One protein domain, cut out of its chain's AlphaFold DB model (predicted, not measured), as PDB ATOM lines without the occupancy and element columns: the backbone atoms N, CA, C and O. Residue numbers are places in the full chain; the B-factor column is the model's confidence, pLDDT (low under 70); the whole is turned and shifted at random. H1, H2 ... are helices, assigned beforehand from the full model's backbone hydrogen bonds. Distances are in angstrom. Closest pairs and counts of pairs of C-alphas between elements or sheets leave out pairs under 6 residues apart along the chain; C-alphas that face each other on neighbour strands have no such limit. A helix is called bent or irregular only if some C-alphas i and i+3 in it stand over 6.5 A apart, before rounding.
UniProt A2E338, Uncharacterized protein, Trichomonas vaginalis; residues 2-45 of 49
ATOM      1  N   ALA A   2      41.145 -15.172  -3.359       84.75
ATOM      2  CA  ALA A   2      42.240 -15.989  -3.860       84.75
ATOM      3  C   ALA A   2      43.593 -15.687  -3.180       84.75
ATOM      4  O   ALA A   2      44.338 -16.606  -2.872       84.75
ATOM      5  N   GLU A   3      43.877 -14.430  -2.843       91.88
ATOM      6  CA  GLU A   3      45.099 -14.005  -2.148       91.88
ATOM      7  C   GLU A   3      45.188 -14.569  -0.725       91.88
ATOM      8  O   GLU A   3      46.255 -14.987  -0.278       91.88
ATOM      9  N   VAL A   4      44.059 -14.622  -0.013       92.44
ATOM     10  CA  VAL A   4      43.984 -15.224   1.325       92.44
ATOM     11  C   VAL A   4      44.142 -16.738   1.222       92.44
ATOM     12  O   VAL A   4      44.874 -17.323   2.016       92.44
ATOM     13  N   ALA A   5      43.522 -17.367   0.218       92.62
ATOM     14  CA  ALA A   5      43.703 -18.793  -0.045       92.62
ATOM     15  C   ALA A   5      45.181 -19.121  -0.333       92.62
ATOM     16  O   ALA A   5      45.746 -19.994   0.320       92.62
ATOM     17  N   GLN A   6      45.840 -18.361  -1.214       94.06
ATOM     18  CA  GLN A   6      47.273 -18.507  -1.507       94.06
ATOM     19  C   GLN A   6      48.135 -18.317  -0.255       94.06
ATOM     20  O   GLN A   6      49.033 -19.117   0.009       94.06
ATOM     21  N   PHE A   7      47.848 -17.289   0.550       96.38
ATOM     22  CA  PHE A   7      48.571 -17.049   1.795       96.38
ATOM     23  C   PHE A   7      48.448 -18.234   2.762       96.38
ATOM     24  O   PHE A   7      49.456 -18.687   3.300       96.38
ATOM     25  N   LEU A   8      47.245 -18.777   2.958       95.06
ATOM     26  CA  LEU A   8      47.023 -19.926   3.839       95.06
ATOM     27  C   LEU A   8      47.699 -21.197   3.309       95.06
ATOM     28  O   LEU A   8      48.365 -21.893   4.077       95.06
ATOM     29  N   ILE A   9      47.612 -21.465   2.005       94.38
ATOM     30  CA  ILE A   9      48.300 -22.599   1.366       94.38
ATOM     31  C   ILE A   9      49.819 -22.484   1.570       94.38
ATOM     32  O   ILE A   9      50.460 -23.451   1.978       94.38
ATOM     33  N   SER A  10      50.393 -21.282   1.423       95.69
ATOM     34  CA  SER A  10      51.824 -21.043   1.693       95.69
ATOM     35  C   SER A  10      52.232 -21.329   3.147       95.69
ATOM     36  O   SER A  10      53.402 -21.569   3.440       95.69
ATOM     37  N   ARG A  11      51.262 -21.341   4.071       96.56
ATOM     38  CA  ARG A  11      51.429 -21.685   5.488       96.56
ATOM     39  C   ARG A  11      51.110 -23.152   5.789       96.56
ATOM     40  O   ARG A  11      50.910 -23.489   6.951       96.56
ATOM     41  N   SER A  12      51.107 -24.016   4.770       93.12
ATOM     42  CA  SER A  12      50.792 -25.449   4.893       93.12
ATOM     43  C   SER A  12      49.382 -25.712   5.435       93.12
ATOM     44  O   SER A  12      49.165 -26.677   6.168       93.12
ATOM     45  N   ALA A  13      48.415 -24.849   5.098       94.56
ATOM     46  CA  ALA A  13      47.010 -25.138   5.359       94.56
ATOM     47  C   ALA A  13      46.588 -26.437   4.653       94.56
ATOM     48  O   ALA A  13      47.016 -26.718   3.533       94.56
ATOM     49  N   ILE A  14      45.734 -27.220   5.312       96.06
ATOM     50  CA  ILE A  14      45.196 -28.464   4.755       96.06
ATOM     51  C   ILE A  14      44.157 -28.095   3.695       96.06
ATOM     52  O   ILE A  14      43.106 -27.551   4.027       96.06
ATOM     53  N   ILE A  15      44.465 -28.377   2.431       95.81
ATOM     54  CA  ILE A  15      43.697 -27.870   1.288       95.81
ATOM     55  C   ILE A  15      42.268 -28.426   1.206       95.81
ATOM     56  O   ILE A  15      41.359 -27.689   0.841       95.81
ATOM     57  N   ASP A  16      42.058 -29.667   1.654       96.56
ATOM     58  CA  ASP A  16      40.753 -30.346   1.644       96.56
ATOM     59  C   ASP A  16      40.122 -30.434   3.042       96.56
ATOM     60  O   ASP A  16      39.326 -31.330   3.335       96.56
ATOM     61  N   SER A  17      40.490 -29.526   3.955       96.06
ATOM     62  CA  SER A  17      39.899 -29.503   5.294       96.06
ATOM     63  C   SER A  17      38.390 -29.296   5.202       96.06
ATOM     64  O   SER A  17      37.937 -28.292   4.653       96.06
ATOM     65  N   LYS A  18      37.617 -30.214   5.771       96.00
ATOM     66  CA  LYS A  18      36.162 -30.110   5.783       96.00
ATOM     67  C   LYS A  18      35.687 -29.202   6.910       96.00
ATOM     68  O   LYS A  18      36.181 -29.297   8.034       96.00
ATOM     69  N   ASP A  19      34.729 -28.339   6.607       94.75
ATOM     70  CA  ASP A  19      34.037 -27.548   7.618       94.75
ATOM     71  C   ASP A  19      32.930 -28.357   8.326       94.75
ATOM     72  O   ASP A  19      32.806 -29.574   8.164       94.75
ATOM     73  N   THR A  20      32.117 -27.688   9.148       97.50
ATOM     74  CA  THR A  20      31.025 -28.326   9.905       97.50
ATOM     75  C   THR A  20      29.904 -28.885   9.027       97.50
ATOM     76  O   THR A  20      29.114 -29.693   9.507       97.50
ATOM     77  N   GLU A  21      29.827 -28.478   7.760       96.56
ATOM     78  CA  GLU A  21      28.883 -28.984   6.756       96.56
ATOM     79  C   GLU A  21      29.522 -30.071   5.876       96.56
ATOM     80  O   GLU A  21      28.914 -30.541   4.921       96.56
ATOM     81  N   SER A  22      30.726 -30.539   6.231       95.94
ATOM     82  CA  SER A  22      31.530 -31.470   5.433       95.94
ATOM     83  C   SER A  22      31.991 -30.906   4.081       95.94
ATOM     84  O   SER A  22      32.390 -31.674   3.201       95.94
ATOM     85  N   GLU A  23      31.988 -29.582   3.917       96.81
ATOM     86  CA  GLU A  23      32.399 -28.911   2.685       96.81
ATOM     87  C   GLU A  23      33.895 -28.580   2.704       96.81
ATOM     88  O   GLU A  23      34.435 -28.131   3.714       96.81
ATOM     89  N   THR A  24      34.576 -28.797   1.577       97.38
ATOM     90  CA  THR A  24      35.970 -28.397   1.383       97.38
ATOM     91  C   THR A  24      36.023 -26.920   0.977       97.38
ATOM     92  O   THR A  24      35.013 -26.348   0.539       97.38
ATOM     93  N   PRO A  25      37.198 -26.272   1.039       97.06
ATOM     94  CA  PRO A  25      37.375 -24.938   0.479       97.06
ATOM     95  C   PRO A  25      36.947 -24.851  -0.994       97.06
ATOM     96  O   PRO A  25      36.413 -23.818  -1.405       97.06
ATOM     97  N   LEU A  26      37.112 -25.931  -1.772       97.62
ATOM     98  CA  LEU A  26      36.677 -25.979  -3.169       97.62
ATOM     99  C   LEU A  26      35.147 -25.980  -3.293       97.62
ATOM    100  O   LEU A  26      34.620 -25.193  -4.080       97.62
ATOM    101  N   HIS A  27      34.427 -26.760  -2.477       97.31
ATOM    102  CA  HIS A  27      32.955 -26.718  -2.426       97.31
ATOM    103  C   HIS A  27      32.451 -25.292  -2.171       97.31
ATOM    104  O   HIS A  27      31.638 -24.760  -2.933       97.31
ATOM    105  N   ARG A  28      33.024 -24.616  -1.168       96.50
ATOM    106  CA  ARG A  28      32.679 -23.228  -0.830       96.50
ATOM    107  C   ARG A  28      32.996 -22.248  -1.960       96.50
ATOM    108  O   ARG A  28      32.209 -21.331  -2.201       96.50
ATOM    109  N   ALA A  29      34.124 -22.417  -2.651       96.38
ATOM    110  CA  ALA A  29      34.497 -21.571  -3.783       96.38
ATOM    111  C   ALA A  29      33.508 -21.718  -4.950       96.38
ATOM    112  O   ALA A  29      33.049 -20.705  -5.487       96.38
ATOM    113  N   VAL A  30      33.118 -22.954  -5.285       96.19
ATOM    114  CA  VAL A  30      32.148 -23.250  -6.353       96.19
ATOM    115  C   VAL A  30      30.761 -22.711  -6.007       96.19
ATOM    116  O   VAL A  30      30.172 -21.997  -6.817       96.19
ATOM    117  N   MET A  31      30.258 -22.958  -4.792       96.50
ATOM    118  CA  MET A  31      28.949 -22.453  -4.344       96.50
ATOM    119  C   MET A  31      28.854 -20.925  -4.352       96.50
ATOM    120  O   MET A  31      27.772 -20.361  -4.505       96.50
ATOM    121  N   ARG A  32      29.989 -20.241  -4.181       95.94
ATOM    122  CA  ARG A  32      30.088 -18.777  -4.221       95.94
ATOM    123  C   ARG A  32      30.450 -18.228  -5.600       95.94
ATOM    124  O   ARG A  32      30.673 -17.025  -5.708       95.94
ATOM    125  N   TYR A  33      30.534 -19.076  -6.627       96.25
ATOM    126  CA  TYR A  33      30.967 -18.711  -7.981       96.25
ATOM    127  C   TYR A  33      32.331 -17.992  -8.018       96.25
ATOM    128  O   TYR A  33      32.592 -17.165  -8.889       96.25
ATOM    129  N   SER A  34      33.222 -18.290  -7.066       97.06
ATOM    130  CA  SER A  34      34.548 -17.672  -6.985       97.06
ATOM    131  C   SER A  34      35.549 -18.454  -7.834       97.06
ATOM    132  O   SER A  34      36.301 -19.283  -7.320       97.06
ATOM    133  N   ILE A  35      35.549 -18.173  -9.140       96.56
ATOM    134  CA  ILE A  35      36.386 -18.855 -10.143       96.56
ATOM    135  C   ILE A  35      37.870 -18.769  -9.770       96.56
ATOM    136  O   ILE A  35      38.534 -19.792  -9.668       96.56
ATOM    137  N   GLU A  36      38.366 -17.573  -9.458       97.69
ATOM    138  CA  GLU A  36      39.778 -17.344  -9.115       97.69
ATOM    139  C   GLU A  36      40.217 -18.152  -7.882       97.69
ATOM    140  O   GLU A  36      41.320 -18.691  -7.833       97.69
ATOM    141  N   THR A  37      39.350 -18.266  -6.869       96.81
ATOM    142  CA  THR A  37      39.652 -19.061  -5.669       96.81
ATOM    143  C   THR A  37      39.643 -20.555  -5.995       96.81
ATOM    144  O   THR A  37      40.510 -21.283  -5.516       96.81
ATOM    145  N   ALA A  38      38.699 -21.010  -6.824       97.19
ATOM    146  CA  ALA A  38      38.650 -22.394  -7.284       97.19
ATOM    147  C   ALA A  38      39.902 -22.757  -8.102       97.19
ATOM    148  O   ALA A  38      40.513 -23.790  -7.847       97.19
ATOM    149  N   GLU A  39      40.345 -21.886  -9.012       97.50
ATOM    150  CA  GLU A  39      41.573 -22.074  -9.794       97.50
ATOM    151  C   GLU A  39      42.818 -22.160  -8.908       97.50
ATOM    152  O   GLU A  39      43.656 -23.038  -9.119       97.50
ATOM    153  N   VAL A  40      42.933 -21.299  -7.888       97.19
ATOM    154  CA  VAL A  40      44.024 -21.374  -6.903       97.19
ATOM    155  C   VAL A  40      44.020 -22.722  -6.191       97.19
ATOM    156  O   VAL A  40      45.070 -23.352  -6.089       97.19
ATOM    157  N   LEU A  41      42.865 -23.169  -5.701       97.19
ATOM    158  CA  LEU A  41      42.748 -24.431  -4.972       97.19
ATOM    159  C   LEU A  41      43.099 -25.626  -5.871       97.19
ATOM    160  O   LEU A  41      43.952 -26.432  -5.508       97.19
ATOM    161  N   LEU A  42      42.535 -25.689  -7.078       97.31
ATOM    162  CA  LEU A  42      42.818 -26.746  -8.057       97.31
ATOM    163  C   LEU A  42      44.295 -26.777  -8.464       97.31
ATOM    164  O   LEU A  42      44.910 -27.840  -8.502       97.31
ATOM    165  N   SER A  43      44.899 -25.611  -8.697       96.69
ATOM    166  CA  SER A  43      46.323 -25.505  -9.051       96.69
ATOM    167  C   SER A  43      47.253 -25.957  -7.922       96.69
ATOM    168  O   SER A  43      48.407 -26.291  -8.178       96.69
ATOM    169  N   ASN A  44      46.764 -25.971  -6.679       95.81
ATOM    170  CA  ASN A  44      47.497 -26.438  -5.505       95.81
ATOM    171  C   ASN A  44      47.088 -27.857  -5.068       95.81
ATOM    172  O   ASN A  44      47.490 -28.299  -3.994       95.81
ATOM    173  N   GLY A  45      46.338 -28.585  -5.904       95.56
ATOM    174  CA  GLY A  45      46.030 -29.999  -5.696       95.56
ATOM    175  C   GLY A  45      44.811 -30.279  -4.819       95.56
ATOM    176  O   GLY A  45      44.748 -31.363  -4.249       95.56
TER     177      GLY A  45
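Overview. This is residues 2 to 45 of the 49 residues of an uncharacterized protein of Trichomonas vaginalis (UniProt A2E338). Three short helices make a small triangle in cross-section, with H3 packing on both H1 and H2, while H1 and H2 stay apart from each other. A wide loop, residues 11 to 24, leads from the end of H1 to the start of H2, and H2 and H3 then form a helical hairpin. The printed part has 44 residues, with three named helices in the order H1, H2, H3 and no named strand; its class is all helix, and 25 of the 44 residues are in the helices. The whole is compact, with a radius of gyration of the C-alphas of 9.7 A, and the C-alphas span 25 by 20 by 16 A along their three main axes.

Arrangement. H1, residues 2 to 10, touches H3, residues 35 to 43. Their closest C-alphas are those of Ala 2 and Thr 37, 4.4 A apart, and 7 pairs of C-alphas are within 8 A. The lines of H1 and H3 stand at a shallow tilt of 21 degrees and run the same way, with their centres 10.4 A apart. H2, residues 25 to 31, touches H3 too, with 9 pairs of C-alphas within 8 A. The closest C-alphas of H2 and H3 are those of Ala 29 and Ala 38, 5.5 A apart, and the centres are 9.4 A apart. H2 and H3 run opposite ways at a shallow tilt of 33 degrees, only just short of steep, and form a helical hairpin. H1 and H2 are apart: no C-alpha of the one is within 8 A of the other. In H1, H2 and H3 every O i to N i+4 pair is within hydrogen-bond range.

Along the chain. H1 begins at C-alpha 2, at (42.240, -15.989, -3.860), and ends at C-alpha 10, 12.2 A from its first C-alpha. H2 begins at Pro 25, with its C-alpha at (37.375, -24.938, 0.479), and measures 10.0 A from first to last C-alpha. H3 runs from Ile 35 to Ser 43, 12.0 A from first to last C-alpha, and ends at C-alpha 43, at (46.323, -25.505, -9.051). No helix is bent.

Size, cuts and confidence. The two C-alphas farthest apart are those of Ser 10 and Glu 21, at 24.8 A. The C-alphas of Ala 2 and Gly 45, the first and last printed residues, are 14.6 A apart. The link from H1 to H2 is long, with 14 residues whose C-alphas lie 6 to 15 A from the mean of the C-alphas; the link from H2 to H3 is tight, with 3 residues. The printed part runs from residue 2 to residue 45 and has no cut. Its mean pLDDT is 95.8, and no printed residue is under 70.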